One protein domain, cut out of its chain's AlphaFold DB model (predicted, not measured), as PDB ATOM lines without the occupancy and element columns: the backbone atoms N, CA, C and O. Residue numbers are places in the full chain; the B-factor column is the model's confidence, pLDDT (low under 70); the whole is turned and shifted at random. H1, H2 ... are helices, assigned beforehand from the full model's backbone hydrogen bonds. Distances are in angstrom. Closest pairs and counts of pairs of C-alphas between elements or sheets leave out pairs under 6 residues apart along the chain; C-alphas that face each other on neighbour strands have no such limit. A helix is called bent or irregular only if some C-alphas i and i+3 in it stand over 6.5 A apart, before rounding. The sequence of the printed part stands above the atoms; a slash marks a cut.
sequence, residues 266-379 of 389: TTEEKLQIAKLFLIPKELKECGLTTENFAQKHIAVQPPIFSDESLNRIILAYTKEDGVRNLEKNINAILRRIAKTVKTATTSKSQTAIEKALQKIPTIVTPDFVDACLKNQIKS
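What this domain is: This is residues 266 to 379 of the 389 residues of the protein "AAA domain-containing protein" of Candidatus Yanofskybacteria bacterium RIFCSPHIGHO2_01_FULL_41_27 (UniProt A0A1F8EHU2). One long helix, H4, runs through the middle of this helical domain; H1, H3 and H6 pack round its residues 326 to 336, and at its far end H5 folds back along it as a helical hairpin. H6 crosses H4, H1 lies slanted along it, and the short H2 touches no other named helix. The printed part has 114 residues with six named helices, H1 to H6 in order, and no named strand; its class is all helix. It is compact, with a radius of gyration of the C-alphas of 14.5 A, and the C-alphas span 46 by 32 by 20 A.

Where its parts are: Find C-alpha 324 at (175.228, 190.422, 247.725); from there H4, residues 324 to 346, runs 32.7 A to C-alpha 346 at (184.925, 162.088, 260.842). Go back to residues 267 to 285 for H1, 24.6 A long, which has a kink of 39 degrees near residue 274 and is irregular, with C-alphas 276 and 279 7.0 A apart. H2 is residues 290 to 295, 8.6 A, and H3 is residues 307 to 317, 14.7 A. After H4 look for H5, residues 350 to 357, 10.6 A. H6, residues 366 to 379, runs 20.3 A and ends at C-alpha 379, at (165.023, 179.704, 262.510).

How they stand to each other: Begin at the hub, H4, which touches four helices. Its residues 340 to 345 touch H5, closest at the C-alphas of Ala 344 and Ile 353, 4.7 A; the two form a helical hairpin at a shallow tilt of 8 degrees, opposite ways. Residues 326 to 334 of H4 touch H1, closest at the C-alphas of Glu 282 and Asn 331, 5.9 A, the same way at a tilt of 36 degrees, only just steep. H6 touches H4 about perpendicular, at 83 degrees, closest at the C-alphas of Ile 333 and Cys 372, 6.1 A. H3 touches H4 at a steep tilt of 64 degrees, closest at the C-alphas of Ile 314 and Leu 326, 6.4 A. Look also at the C-alphas of Ser 309 and Pro 366, 4.4 A apart, where H3 and H6 come closest. H1 and H6 are apart. In H2, H3, H4 and H5 every O i to N i+4 pair is within hydrogen-bond range; in H1 13 of 15 are, and in H6 7 of 10.

The domain as a whole: The C-alphas of Thr 266 and Lys 348 are the two farthest apart, at 47.6 A. The printed part has no cut. The long link is that from H2 to H3, with 11 residues; residues 304 to 305 in it pair, parallel, with residues 363 to 364. The mean pLDDT of the printed part is 85.0; look for values under 70 at residue 348 and residues 375 to 379.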
ATOM      1  N   THR A 266     170.390 192.588 235.681       93.56
ATOM      2  CA  THR A 266     169.302 191.732 235.202       93.56
ATOM      3  C   THR A 266     169.428 190.310 235.755       93.56
ATOM      4  O   THR A 266     170.497 189.881 236.187       93.56
ATOM      5  N   THR A 267     168.339 189.536 235.731       93.38
ATOM      6  CA  THR A 267     168.359 188.127 236.167       93.38
ATOM      7  C   THR A 267     169.397 187.303 235.402       93.38
ATOM      8  O   THR A 267     170.099 186.504 236.020       93.38
ATOM      9  N   GLU A 268     169.537 187.535 234.095       93.06
ATOM     10  CA  GLU A 268     170.521 186.835 233.264       93.06
ATOM     11  C   GLU A 268     171.955 187.221 233.647       93.06
ATOM     12  O   GLU A 268     172.786 186.348 233.883       93.06
ATOM     13  N   GLU A 269     172.244 188.513 233.830       93.50
ATOM     14  CA  GLU A 269     173.561 188.962 234.309       93.50
ATOM     15  C   GLU A 269     173.897 188.352 235.673       93.50
ATOM     16  O   GLU A 269     175.007 187.867 235.877       93.50
ATOM     17  N   LYS A 270     172.937 188.297 236.605       95.25
ATOM     18  CA  LYS A 270     173.139 187.654 237.913       95.25
ATOM     19  C   LYS A 270     173.428 186.162 237.791       95.25
ATOM     20  O   LYS A 270     174.251 185.653 238.552       95.25
ATOM     21  N   LEU A 271     172.768 185.468 236.862       95.25
ATOM     22  CA  LEU A 271     173.018 184.055 236.582       95.25
ATOM     23  C   LEU A 271     174.455 183.849 236.085       95.25
ATOM     24  O   LEU A 271     175.160 182.989 236.618       95.25
ATOM     25  N   GLN A 272     174.910 184.666 235.132       95.12
ATOM     26  CA  GLN A 272     176.279 184.599 234.611       95.12
ATOM     27  C   GLN A 272     177.314 184.953 235.687       95.12
ATOM     28  O   GLN A 272     178.253 184.191 235.907       95.12
ATOM     29  N   ILE A 273     177.098 186.032 236.447       94.38
ATOM     30  CA  ILE A 273     177.963 186.434 237.568       94.38
ATOM     31  C   ILE A 273     178.066 185.316 238.616       94.38
ATOM     32  O   ILE A 273     179.152 185.033 239.129       94.38
ATOM     33  N   ALA A 274     176.949 184.655 238.936       95.38
ATOM     34  CA  ALA A 274     176.942 183.559 239.895       95.38
ATOM     35  C   ALA A 274     177.800 182.380 239.432       95.38
ATOM     36  O   ALA A 274     178.575 181.848 240.227       95.38
ATOM     37  N   LYS A 275     177.681 181.991 238.159       94.25
ATOM     38  CA  LYS A 275     178.435 180.876 237.572       94.25
ATOM     39  C   LYS A 275     179.922 181.181 237.438       94.25
ATOM     40  O   LYS A 275     180.738 180.347 237.817       94.25
ATOM     41  N   LEU A 276     180.253 182.352 236.900       92.50
ATOM     42  CA  LEU A 276     181.623 182.723 236.555       92.50
ATOM     43  C   LEU A 276     182.449 183.102 237.787       92.50
ATOM     44  O   LEU A 276     183.618 182.742 237.860       92.50
ATOM     45  N   PHE A 277     181.846 183.772 238.778       92.94
ATOM     46  CA  PHE A 277     182.610 184.355 239.888       92.94
ATOM     47  C   PHE A 277     182.167 183.877 241.266       92.94
ATOM     48  O   PHE A 277     183.007 183.451 242.059       92.94
ATOM     49  N   LEU A 278     180.865 183.930 241.580       94.06
ATOM     50  CA  LEU A 278     180.413 183.673 242.956       94.06
ATOM     51  C   LEU A 278     180.605 182.207 243.348       94.06
ATOM     52  O   LEU A 278     181.186 181.928 244.390       94.06
ATOM     53  N   ILE A 279     180.157 181.256 242.524       94.25
ATOM     54  CA  ILE A 279     180.278 179.825 242.834       94.25
ATOM     55  C   ILE A 279     181.750 179.398 242.955       94.25
ATOM     56  O   ILE A 279     182.083 178.812 243.987       94.25
ATOM     57  N   PRO A 280     182.649 179.688 241.989       93.12
ATOM     58  CA  PRO A 280     184.052 179.291 242.104       93.12
ATOM     59  C   PRO A 280     184.730 179.877 243.346       93.12
ATOM     60  O   PRO A 280     185.428 179.163 244.070       93.12
ATOM     61  N   LYS A 281     184.470 181.159 243.637       92.94
ATOM     62  CA  LYS A 281     184.975 181.833 244.836       92.94
ATOM     63  C   LYS A 281     184.497 181.138 246.111       92.94
ATOM     64  O   LYS A 281     185.307 180.767 246.957       92.94
ATOM     65  N   GLU A 282     183.194 180.916 246.233       93.94
ATOM     66  CA  GLU A 282     182.582 180.347 247.434       93.94
ATOM     67  C   GLU A 282     182.942 178.869 247.650       93.94
ATOM     68  O   GLU A 282     183.112 178.425 248.789       93.94
ATOM     69  N   LEU A 283     183.123 178.098 246.572       92.19
ATOM     70  CA  LEU A 283     183.654 176.734 246.635       92.19
ATOM     71  C   LEU A 283     185.071 176.720 247.213       92.19
ATOM     72  O   LEU A 283     185.358 175.911 248.101       92.19
ATOM     73  N   LYS A 284     185.938 177.633 246.749       91.31
ATOM     74  CA  LYS A 284     187.310 177.776 247.251       91.31
ATOM     75  C   LYS A 284     187.326 178.157 248.731       91.31
ATOM     76  O   LYS A 284     188.025 177.509 249.506       91.31
ATOM     77  N   GLU A 285     186.519 179.136 249.139       91.44
ATOM     78  CA  GLU A 285     186.408 179.559 250.544       91.44
ATOM     79  C   GLU A 285     185.869 178.449 251.461       91.44
ATOM     80  O   GLU A 285     186.344 178.279 252.584       91.44
ATOM     81  N   CYS A 286     184.919 177.641 250.982       90.12
ATOM     82  CA  CYS A 286     184.388 176.501 251.733       90.12
ATOM     83  C   CYS A 286     185.299 175.257 251.699       90.12
ATOM     84  O   CYS A 286     184.978 174.253 252.341       90.12
ATOM     85  N   GLY A 287     186.407 175.285 250.948       87.00
ATOM     86  CA  GLY A 287     187.299 174.138 250.761       87.00
ATOM     87  C   GLY A 287     186.660 172.976 249.991       87.00
ATOM     88  O   GLY A 287     187.068 171.826 250.159       87.00
ATOM     89  N   LEU A 288     185.644 173.265 249.174       86.06
ATOM     90  CA  LEU A 288     184.915 172.317 248.328       86.06
ATOM     91  C   LEU A 288     185.519 172.282 246.917       86.06
ATOM     92  O   LEU A 288     184.804 172.399 245.926       86.06
ATOM     93  N   THR A 289     186.844 172.181 246.824       84.81
ATOM     94  CA  THR A 289     187.553 172.125 245.537       84.81
ATOM     95  C   THR A 289     187.942 170.696 245.187       84.81
ATOM     96  O   THR A 289     188.096 169.848 246.072       84.81
ATOM     97  N   THR A 290     188.138 170.436 243.896       82.38
ATOM     98  CA  THR A 290     188.577 169.126 243.407       82.38
ATOM     99  C   THR A 290     189.908 168.718 244.041       82.38
ATOM    100  O   THR A 290     190.048 167.567 244.449       82.38
ATOM    101  N   GLU A 291     190.855 169.650 244.225       80.56
ATOM    102  CA  GLU A 291     192.136 169.333 244.873       80.56
ATOM    103  C   GLU A 291     191.941 168.954 246.342       80.56
ATOM    104  O   GLU A 291     192.503 167.964 246.807       80.56
ATOM    105  N   ASN A 292     191.113 169.703 247.076       80.75
ATOM    106  CA  ASN A 292     190.822 169.408 248.479       80.75
ATOM    107  C   ASN A 292     190.132 168.055 248.648       80.75
ATOM    108  O   ASN A 292     190.397 167.337 249.614       80.75
ATOM    109  N   PHE A 293     189.231 167.713 247.730       81.44
ATOM    110  CA  PHE A 293     188.528 166.439 247.745       81.44
ATOM    111  C   PHE A 293     189.483 165.286 247.437       81.44
ATOM    112  O   PHE A 293     189.493 164.304 248.180       81.44
ATOM    113  N   ALA A 294     190.362 165.447 246.444       75.38
ATOM    114  CA  ALA A 294     191.401 164.474 246.127       75.38
ATOM    115  C   ALA A 294     192.382 164.265 247.296       75.38
ATOM    116  O   ALA A 294     192.598 163.130 247.717       75.38
ATOM    117  N   GLN A 295     192.911 165.346 247.883       75.62
ATOM    118  CA  GLN A 295     193.835 165.289 249.027       75.62
ATOM    119  C   GLN A 295     193.222 164.609 250.256       75.62
ATOM    120  O   GLN A 295     193.920 163.948 251.018       75.62
ATOM    121  N   LYS A 296     191.912 164.774 250.466       75.88
ATOM    122  CA  LYS A 296     191.186 164.186 251.602       75.88
ATOM    123  C   LYS A 296     190.556 162.831 251.275       75.88
ATOM    124  O   LYS A 296     189.771 162.337 252.082       75.88
ATOM    125  N   HIS A 297     190.876 162.247 250.116       73.81
ATOM    126  CA  HIS A 297     190.316 160.984 249.627       73.81
ATOM    127  C   HIS A 297     188.776 160.946 249.664       73.81
ATOM    128  O   HIS A 297     188.158 159.930 249.983       73.81
ATOM    129  N   ILE A 298     188.140 162.078 249.353       73.94
ATOM    130  CA  ILE A 298     186.687 162.205 249.268       73.94
ATOM    131  C   ILE A 298     186.253 161.728 247.877       73.94
ATOM    132  O   ILE A 298     186.585 162.346 246.873       73.94
ATOM    133  N   ALA A 299     185.489 160.635 247.818       70.69
ATOM    134  CA  ALA A 299     185.096 159.971 246.569       70.69
ATOM    135  C   ALA A 299     183.930 160.641 245.801       70.69
ATOM    136  O   ALA A 299     183.393 160.051 244.866       70.69
ATOM    137  N   VAL A 300     183.506 161.845 246.197       74.56
ATOM    138  CA  VAL A 300     182.452 162.613 245.507       74.56
ATOM    139  C   VAL A 300     183.058 163.805 244.782       74.56
ATOM    140  O   VAL A 300     184.110 164.291 245.178       74.56
ATOM    141  N   GLN A 301     182.399 164.283 243.729       78.31
ATOM    142  CA  GLN A 301     182.793 165.512 243.038       78.31
ATOM    143  C   GLN A 301     182.288 166.752 243.796       78.31
ATOM    144  O   GLN A 301     181.304 166.655 244.541       78.31
ATOM    145  N   PRO A 302     182.925 167.924 243.616       79.62
ATOM    146  CA  PRO A 302     182.372 169.192 244.076       79.62
ATOM    147  C   PRO A 302     180.949 169.427 243.542       79.62
ATOM    148  O   PRO A 302     180.642 169.025 242.417       79.62
ATOM    149  N   PRO A 303     180.070 170.074 244.327       85.75
ATOM    150  CA  PRO A 303     178.690 170.301 243.920       85.75
ATOM    151  C   PRO A 303     178.611 171.293 242.753       85.75
ATOM    152  O   PRO A 303     179.222 172.362 242.793       85.75
ATOM    153  N   ILE A 304     177.795 170.966 241.754       89.12
ATOM    154  CA  ILE A 304     177.507 171.828 240.602       89.12
ATOM    155  C   ILE A 304     176.097 172.394 240.754       89.12
ATOM    156  O   ILE A 304     175.151 171.662 241.036       89.12
ATOM    157  N   PHE A 305     175.928 173.699 240.563       90.94
ATOM    158  CA  PHE A 305     174.601 174.312 240.543       90.94
ATOM    159  C   PHE A 305     174.010 174.232 239.139       90.94
ATOM    160  O   PHE A 305     174.655 174.650 238.181       90.94
ATOM    161  N   SER A 306     172.777 173.735 239.018       92.12
ATOM    162  CA  SER A 306     172.029 173.872 237.768       92.12
ATOM    163  C   SER A 306     171.509 175.302 237.590       92.12
ATOM    164  O   SER A 306     171.264 176.023 238.563       92.12
ATOM    165  N   ASP A 307     171.276 175.693 236.339       93.12
ATOM    166  CA  ASP A 307     170.699 176.995 235.983       93.12
ATOM    167  C   ASP A 307     169.346 177.221 236.651       93.12
ATOM    168  O   ASP A 307     169.066 178.302 237.163       93.12
ATOM    169  N   GLU A 308     168.521 176.178 236.710       93.81
ATOM    170  CA  GLU A 308     167.217 176.220 237.364       93.81
ATOM    171  C   GLU A 308     167.344 176.489 238.870       93.81
ATOM    172  O   GLU A 308     166.594 177.292 239.425       93.81
ATOM    173  N   SER A 309     168.340 175.895 239.532       92.75
ATOM    174  CA  SER A 309     168.627 176.154 240.946       92.75
ATOM    175  C   SER A 309     169.092 177.580 241.190       92.75
ATOM    176  O   SER A 309     168.664 178.208 242.157       92.75
ATOM    177  N   LEU A 310     169.949 178.116 240.320       93.88
ATOM    178  CA  LEU A 310     170.401 179.501 240.420       93.88
ATOM    179  C   LEU A 310     169.259 180.481 240.171       93.88
ATOM    180  O   LEU A 310     169.052 181.380 240.983       93.88
ATOM    181  N   ASN A 311     168.454 180.255 239.134       95.12
ATOM    182  CA  ASN A 311     167.241 181.028 238.886       95.12
ATOM    183  C   ASN A 311     166.267 180.948 240.063       95.12
ATOM    184  O   ASN A 311     165.692 181.962 240.457       95.12
ATOM    185  N   ARG A 312     166.134 179.779 240.700       94.62
ATOM    186  CA  ARG A 312     165.339 179.626 241.921       94.62
ATOM    187  C   ARG A 312     165.880 180.487 243.061       94.62
ATOM    188  O   ARG A 312     165.087 181.151 243.725       94.62
ATOM    189  N   ILE A 313     167.196 180.519 243.283       94.38
ATOM    190  CA  ILE A 313     167.815 181.394 244.295       94.38
ATOM    191  C   ILE A 313     167.548 182.862 243.959       94.38
ATOM    192  O   ILE A 313     167.078 183.601 244.825       94.38
ATOM    193  N   ILE A 314     167.807 183.268 242.714       94.44
ATOM    194  CA  ILE A 314     167.671 184.654 242.263       94.44
ATOM    195  C   ILE A 314     166.221 185.129 242.424       94.44
ATOM    196  O   ILE A 314     165.974 186.139 243.075       94.44
ATOM    197  N   LEU A 315     165.248 184.384 241.903       93.50
ATOM    198  CA  LEU A 315     163.850 184.819 241.867       93.50
ATOM    199  C   LEU A 315     163.125 184.663 243.211       93.50
ATOM    200  O   LEU A 315     162.288 185.498 243.546       93.50
ATOM    201  N   ALA A 316     163.409 183.604 243.979       92.38
ATOM    202  CA  ALA A 316     162.651 183.297 245.199       92.38
ATOM    203  C   ALA A 316     163.338 183.746 246.499       92.38
ATOM    204  O   ALA A 316     162.654 183.942 247.503       92.38
ATOM    205  N   TYR A 317     164.666 183.907 246.506       91.75
ATOM    206  CA  TYR A 317     165.440 184.168 247.728       91.75
ATOM    207  C   TYR A 317     166.314 185.424 247.663       91.75
ATOM    208  O   TYR A 317     166.968 185.756 248.656       91.75
ATOM    209  N   THR A 318     166.323 186.150 246.540       90.62
ATOM    210  CA  THR A 318     167.013 187.440 246.430       90.62
ATOM    211  C   THR A 318     166.051 188.526 245.967       90.62
ATOM    212  O   THR A 318     165.331 188.364 244.991       90.62
ATOM    213  N   LYS A 319     166.023 189.650 246.686       87.44
ATOM    214  CA  LYS A 319     165.287 190.855 246.291       87.44
ATOM    215  C   LYS A 319     166.193 192.060 246.501       87.44
ATOM    216  O   LYS A 319     166.158 192.707 247.542       87.44
ATOM    217  N   GLU A 320     167.087 192.261 245.546       90.38
ATOM    218  CA  GLU A 320     168.109 193.310 245.548       90.38
ATOM    219  C   GLU A 320     168.526 193.633 244.110       90.38
ATOM    220  O   GLU A 320     168.305 192.819 243.215       90.38
ATOM    221  N   ASP A 321     169.184 194.768 243.899       91.31
ATOM    222  CA  ASP A 321     169.700 195.178 242.584       91.31
ATOM    223  C   ASP A 321     171.061 194.542 242.249       91.31
ATOM    224  O   ASP A 321     171.373 194.286 241.088       91.31
ATOM    225  N   GLY A 322     171.864 194.254 243.277       92.56
ATOM    226  CA  GLY A 322     173.169 193.603 243.165       92.56
ATOM    227  C   GLY A 322     173.119 192.079 243.322       92.56
ATOM    228  O   GLY A 322     172.086 191.440 243.108       92.56
ATOM    229  N   VAL A 323     174.258 191.506 243.726       94.44
ATOM    230  CA  VAL A 323     174.438 190.057 243.958       94.44
ATOM    231  C   VAL A 323     174.857 189.700 245.391       94.44
ATOM    232  O   VAL A 323     175.283 188.578 245.660       94.44
ATOM    233  N   ARG A 324     174.755 190.630 246.346       93.31
ATOM    234  CA  ARG A 324     175.228 190.422 247.725       93.31
ATOM    235  C   ARG A 324     174.430 189.353 248.479       93.31
ATOM    236  O   ARG A 324     175.004 188.523 249.181       93.31
ATOM    237  N   ASN A 325     173.106 189.385 248.408       93.38
ATOM    238  CA  ASN A 325     172.238 188.347 248.960       93.38
ATOM    239  C   ASN A 325     172.309 187.057 248.139       93.38
ATOM    240  O   ASN A 325     172.228 185.981 248.730       93.38
ATOM    241  N   LEU A 326     172.513 187.143 246.819       95.00
ATOM    242  CA  LEU A 326     172.771 185.965 245.981       95.00
ATOM    243  C   LEU A 326     174.008 185.196 246.464       95.00
ATOM    244  O   LEU A 326     173.905 184.009 246.774       95.00
ATOM    245  N   GLU A 327     175.134 185.892 246.634       95.00
ATOM    246  CA  GLU A 327     176.381 185.354 247.190       95.00
ATOM    247  C   GLU A 327     176.147 184.730 248.575       95.00
ATOM    248  O   GLU A 327     176.457 183.558 248.791       95.00
ATOM    249  N   LYS A 328     175.484 185.450 249.494       94.44
ATOM    250  CA  LYS A 328     175.151 184.930 250.836       94.44
ATOM    251  C   LYS A 328     174.342 183.632 250.800       94.44
ATOM    252  O   LYS A 328     174.590 182.744 251.620       94.44
ATOM    253  N   ASN A 329     173.362 183.528 249.903       94.81
ATOM    254  CA  ASN A 329     172.518 182.342 249.773       94.81
ATOM    255  C   ASN A 329     173.313 181.152 249.218       94.81
ATOM    256  O   ASN A 329     173.232 180.058 249.779       94.81
ATOM    257  N   ILE A 330     174.134 181.369 248.184       94.62
ATOM    258  CA  ILE A 330     175.041 180.348 247.628       94.62
ATOM    259  C   ILE A 330     175.998 179.843 248.719       94.62
ATOM    260  O   ILE A 330     176.070 178.645 248.997       94.62
ATOM    261  N   ASN A 331     176.649 180.763 249.427       94.81
ATOM    262  CA  ASN A 331     177.554 180.490 250.540       94.81
ATOM    263  C   ASN A 331     176.857 179.733 251.696       94.81
ATOM    264  O   ASN A 331     177.424 178.827 252.308       94.81
ATOM    265  N   ALA A 332     175.588 180.037 251.999       93.69
ATOM    266  CA  ALA A 332     174.803 179.290 252.985       93.69
ATOM    267  C   ALA A 332     174.548 177.831 252.572       93.69
ATOM    268  O   ALA A 332     174.634 176.939 253.424       93.69
ATOM    269  N   ILE A 333     174.264 177.582 251.292       92.38
ATOM    270  CA  ILE A 333     174.083 176.233 250.740       92.38
ATOM    271  C   ILE A 333     175.408 175.465 250.795       92.38
ATOM    272  O   ILE A 333     175.464 174.369 251.357       92.38
ATOM    273  N   LEU A 334     176.494 176.066 250.304       92.62
ATOM    274  CA  LEU A 334     177.818 175.442 250.276       92.62
ATOM    275  C   LEU A 334     178.339 175.113 251.679       92.62
ATOM    276  O   LEU A 334     178.821 174.006 251.904       92.62
ATOM    277  N   ARG A 335     178.138 175.986 252.673       91.56
ATOM    278  CA  ARG A 335     178.476 175.668 254.074       91.56
ATOM    279  C   ARG A 335     177.729 174.457 254.622       91.56
ATOM    280  O   ARG A 335     178.294 173.698 255.410       91.56
ATOM    281  N   ARG A 336     176.463 174.255 254.241       89.56
ATOM    282  CA  ARG A 336     175.714 173.053 254.648       89.56
ATOM    283  C   ARG A 336     176.302 171.802 254.016       89.56
ATOM    284  O   ARG A 336     176.446 170.800 254.709       89.56
ATOM    285  N   ILE A 337     176.691 171.881 252.747       88.12
ATOM    286  CA  ILE A 337     177.384 170.788 252.060       88.12
ATOM    287  C   ILE A 337     178.727 170.501 252.745       88.12
ATOM    288  O   ILE A 337     178.986 169.358 253.111       88.12
ATOM    289  N   ALA A 338     179.531 171.528 253.031       87.69
ATOM    290  CA  ALA A 338     180.811 171.394 253.726       87.69
ATOM    291  C   ALA A 338     180.667 170.766 255.121       87.69
ATOM    292  O   ALA A 338     181.455 169.897 255.500       87.69
ATOM    293  N   LYS A 339     179.618 171.132 255.872       87.25
ATOM    294  CA  LYS A 339     179.282 170.480 257.145       87.25
ATOM    295  C   LYS A 339     179.021 168.985 256.946       87.25
ATOM    296  O   LYS A 339     179.584 168.179 257.683       87.25
ATOM    297  N   THR A 340     178.218 168.613 255.948       84.50
ATOM    298  CA  THR A 340     177.915 167.207 255.628       84.50
ATOM    299  C   THR A 340     179.179 166.432 255.247       84.50
ATOM    300  O   THR A 340     179.428 165.362 255.806       84.50
ATOM    301  N   VAL A 341     180.033 167.007 254.393       84.69
ATOM    302  CA  VAL A 341     181.344 166.446 254.021       84.69
ATOM    303  C   VAL A 341     182.192 166.185 255.266       84.69
ATOM    304  O   VAL A 341     182.671 165.070 255.481       84.69
ATOM    305  N   LYS A 342     182.332 167.181 256.151       84.19
ATOM    306  CA  LYS A 342     183.140 167.037 257.367       84.19
ATOM    307  C   LYS A 342     182.589 165.952 258.297       84.19
ATOM    308  O   LYS A 342     183.370 165.159 258.829       84.19
ATOM    309  N   THR A 343     181.266 165.862 258.454       81.56
ATOM    310  CA  THR A 343     180.633 164.804 259.260       81.56
ATOM    311  C   THR A 343     180.838 163.410 258.670       81.56
ATOM    312  O   THR A 343     181.083 162.468 259.426       81.56
ATOM    313  N   ALA A 344     180.823 163.281 257.339       77.44
ATOM    314  CA  ALA A 344     181.121 162.024 256.661       77.44
ATOM    315  C   ALA A 344     182.565 161.592 256.944       77.44
ATOM    316  O   ALA A 344     182.786 160.496 257.435       77.44
ATOM    317  N   THR A 345     183.542 162.485 256.765       72.81
ATOM    318  CA  THR A 345     184.971 162.155 256.961       72.81
ATOM    319  C   THR A 345     185.383 161.869 258.413       72.81
ATOM    320  O   THR A 345     186.425 161.268 258.639       72.81
ATOM    321  N   THR A 346     184.597 162.292 259.411       74.31
ATOM    322  CA  THR A 346     184.925 162.088 260.842       74.31
ATOM    323  C   THR A 346     184.318 160.795 261.410       74.31
ATOM    324  O   THR A 346     184.660 160.364 262.512       74.31
ATOM    325  N   SER A 347     183.390 160.167 260.687       72.50
ATOM    326  CA  SER A 347     182.659 159.000 261.183       72.50
ATOM    327  C   SER A 347     183.530 157.738 261.160       72.50
ATOM    328  O   SER A 347     184.141 157.430 260.147       72.50
ATOM    329  N   LYS A 348     183.555 156.967 262.260       68.19
ATOM    330  CA  LYS A 348     184.315 155.698 262.359       68.19
ATOM    331  C   LYS A 348     183.642 154.503 261.662       68.19
ATOM    332  O   LYS A 348     184.277 153.474 261.475       68.19
ATOM    333  N   SER A 349     182.357 154.611 261.316       75.88
ATOM    334  CA  SER A 349     181.580 153.537 260.681       75.88
ATOM    335  C   SER A 349     181.508 153.740 259.170       75.88
ATOM    336  O   SER A 349     180.937 154.729 258.718       75.88
ATOM    337  N   GLN A 350     182.012 152.777 258.397       70.06
ATOM    338  CA  GLN A 350     182.029 152.822 256.929       70.06
ATOM    339  C   GLN A 350     180.621 152.994 256.326       70.06
ATOM    340  O   GLN A 350     180.418 153.829 255.449       70.06
ATOM    341  N   THR A 351     179.608 152.335 256.897       72.38
ATOM    342  CA  THR A 351     178.199 152.482 256.488       72.38
ATOM    343  C   THR A 351     177.636 153.881 256.772       72.38
ATOM    344  O   THR A 351     176.777 154.376 256.039       72.38
ATOM    345  N   ALA A 352     178.094 154.543 257.842       71.25
ATOM    346  CA  ALA A 352     177.695 155.917 258.152       71.25
ATOM    347  C   ALA A 352     178.360 156.928 257.205       71.25
ATOM    348  O   ALA A 352     177.716 157.904 256.818       71.25
ATOM    349  N   ILE A 353     179.609 156.666 256.798       71.38
ATOM    350  CA  ILE A 353     180.324 157.455 255.787       71.38
ATOM    351  C   ILE A 353     179.576 157.375 254.451       71.38
ATOM    352  O   ILE A 353     179.205 158.411 253.909       71.38
ATOM    353  N   GLU A 354     179.275 156.169 253.959       70.62
ATOM    354  CA  GLU A 354     178.570 155.967 252.683       70.62
ATOM    355  C   GLU A 354     177.199 156.658 252.660       70.62
ATOM    356  O   GLU A 354     176.889 157.404 251.729       70.62
ATOM    357  N   LYS A 355     176.403 156.511 253.730       73.88
ATOM    358  CA  LYS A 355     175.104 157.197 253.857       73.88
ATOM    359  C   LYS A 355     175.227 158.719 253.925       73.88
ATOM    360  O   LYS A 355     174.313 159.420 253.496       73.88
ATOM    361  N   ALA A 356     176.300 159.250 254.509       72.38
ATOM    362  CA  ALA A 356     176.529 160.691 254.577       72.38
ATOM    363  C   ALA A 356     177.025 161.250 253.235       72.38
ATOM    364  O   ALA A 356     176.594 162.332 252.842       72.38
ATOM    365  N   LEU A 357     177.859 160.500 252.509       72.56
ATOM    366  CA  LEU A 357     178.320 160.859 251.168       72.56
ATOM    367  C   LEU A 357     177.170 160.867 250.150       72.56
ATOM    368  O   LEU A 357     177.094 161.790 249.350       72.56
ATOM    369  N   GLN A 358     176.213 159.937 250.247       75.62
ATOM    370  CA  GLN A 358     175.000 159.932 249.410       75.62
ATOM    371  C   GLN A 358     174.101 161.167 249.601       75.62
ATOM    372  O   GLN A 358     173.279 161.470 248.741       75.62
ATOM    373  N   LYS A 359     174.233 161.888 250.722       76.81
ATOM    374  CA  LYS A 359     173.487 163.134 250.976       76.81
ATOM    375  C   LYS A 359     174.148 164.364 250.360       76.81
ATOM    376  O   LYS A 359     173.551 165.438 250.399       76.81
ATOM    377  N   ILE A 360     175.378 164.239 249.862       78.12
ATOM    378  CA  ILE A 360     176.079 165.329 249.189       78.12
ATOM    379  C   ILE A 360     175.565 165.366 247.748       78.12
ATOM    380  O   ILE A 360     175.784 164.407 247.008       78.12
ATOM    381  N   PRO A 361     174.864 166.433 247.334       79.25
ATOM    382  CA  PRO A 361     174.364 166.512 245.974       79.25
ATOM    383  C   PRO A 361     175.524 166.749 245.003       79.25
ATOM    384  O   PRO A 361     176.257 167.727 245.144       79.25
ATOM    385  N   THR A 362     175.650 165.900 243.981       82.12
ATOM    386  CA  THR A 362     176.526 166.182 242.831       82.12
ATOM    387  C   THR A 362     175.991 167.371 242.031       82.12
ATOM    388  O   THR A 362     176.752 168.239 241.617       82.12
ATOM    389  N   ILE A 363     174.665 167.437 241.864       86.00
ATOM    390  CA  ILE A 363     173.955 168.571 241.270       86.00
ATOM    391  C   ILE A 363     173.033 169.159 242.331       86.00
ATOM    392  O   ILE A 363     172.151 168.477 242.853       86.00
ATOM    393  N   VAL A 364     173.229 170.432 242.651       88.38
ATOM    394  CA  VAL A 364     172.325 171.192 243.509       88.38
ATOM    395  C   VAL A 364     171.054 171.465 242.712       88.38
ATOM    396  O   VAL A 364     171.098 172.211 241.733       88.38
ATOM    397  N   THR A 365     169.940 170.854 243.119       90.25
ATOM    398  CA  THR A 365     168.608 171.002 242.508       90.25
ATOM    399  C   THR A 365     167.772 172.084 243.207       90.25
ATOM    400  O   THR A 365     168.063 172.426 244.362       90.25
ATOM    401  N   PRO A 366     166.699 172.600 242.570       90.50
ATOM    402  CA  PRO A 366     165.817 173.588 243.192       90.50
ATOM    403  C   PRO A 366     165.215 173.107 244.521       90.50
ATOM    404  O   PRO A 366     165.104 173.881 245.471       90.50
ATOM    405  N   ASP A 367     164.909 171.814 244.634       89.25
ATOM    406  CA  ASP A 367     164.405 171.214 245.874       89.25
ATOM    407  C   ASP A 367     165.447 171.234 246.997       89.25
ATOM    408  O   ASP A 367     165.127 171.529 248.153       89.25
ATOM    409  N   PHE A 368     166.717 170.970 246.669       88.19
ATOM    410  CA  PHE A 368     167.808 171.058 247.637       88.19
ATOM    411  C   PHE A 368     168.040 172.504 248.092       88.19
ATOM    412  O   PHE A 368     168.254 172.749 249.285       88.19
ATOM    413  N   VAL A 369     167.954 173.467 247.165       89.25
ATOM    414  CA  VAL A 369     167.984 174.906 247.473       89.25
ATOM    415  C   VAL A 369     166.875 175.248 248.462       89.25
ATOM    416  O   VAL A 369     167.148 175.822 249.518       89.25
ATOM    417  N   ASP A 370     165.639 174.853 248.162       90.50
ATOM    418  CA  ASP A 370     164.478 175.120 249.003       90.50
ATOM    419  C   ASP A 370     164.629 174.480 250.394       90.50
ATOM    420  O   ASP A 370     164.401 175.143 251.409       90.50
ATOM    421  N   ALA A 371     165.088 173.227 250.478       88.31
ATOM    422  CA  ALA A 371     165.370 172.552 251.747       88.31
ATOM    423  C   ALA A 371     166.466 173.267 252.561       88.31
ATOM    424  O   ALA A 371     166.424 173.321 253.802       88.31
ATOM    425  N   CYS A 372     167.446 173.858 251.874       86.25
ATOM    426  CA  CYS A 372     168.490 174.642 252.509       86.25
ATOM    427  C   CYS A 372     167.957 175.982 253.036       86.25
ATOM    428  O   CYS A 372     168.093 176.287 254.224       86.25
ATOM    429  N   LEU A 373     167.317 176.773 252.183       87.31
ATOM    430  CA  LEU A 373     167.012 178.171 252.476       87.31
ATOM    431  C   LEU A 373     165.689 178.363 253.239       87.31
ATOM    432  O   LEU A 373     165.640 179.195 254.146       87.31
ATOM    433  N   LYS A 374     164.645 177.546 253.019       80.56
ATOM    434  CA  LYS A 374     163.373 177.653 253.782       80.56
ATOM    435  C   LYS A 374     163.571 177.458 255.287       80.56
ATOM    436  O   LYS A 374     162.919 178.112 256.100       80.56
ATOM    437  N   ASN A 375     164.516 176.602 255.676       59.34
ATOM    438  CA  ASN A 375     164.840 176.357 257.082       59.34
ATOM    439  C   ASN A 375     165.523 177.556 257.774       59.34
ATOM    440  O   ASN A 375     165.417 177.677 258.990       59.34
ATOM    441  N   GLN A 376     166.171 178.470 257.033       57.34
ATOM    442  CA  GLN A 376     166.697 179.722 257.607       57.34
ATOM    443  C   GLN A 376     165.590 180.725 257.960       57.34
ATOM    444  O   GLN A 376     165.736 181.498 258.907       57.34
ATOM    445  N   ILE A 377     164.479 180.711 257.217       51.84
ATOM    446  CA  ILE A 377     163.331 181.587 257.480       51.84
ATOM    447  C   ILE A 377     162.646 181.153 258.786       51.84
ATOM    448  O   ILE A 377     162.376 181.994 259.641       51.84
ATOM    449  N   LYS A 378     162.485 179.838 259.006       43.94
ATOM    450  CA  LYS A 378     161.917 179.290 260.252       43.94
ATOM    451  C   LYS A 378     162.802 179.514 261.487       43.94
ATOM    452  O   LYS A 378     162.273 179.779 262.562       43.94
ATOM    453  N   SER A 379     164.132 179.453 261.365       42.44
ATOM    454  CA  SER A 379     165.023 179.704 262.510       42.44
ATOM    455  C   SER A 379     165.049 181.173 262.946       42.44
ATOM    456  O   SER A 379     165.239 181.442 264.126       42.44
TER     457      SER A 379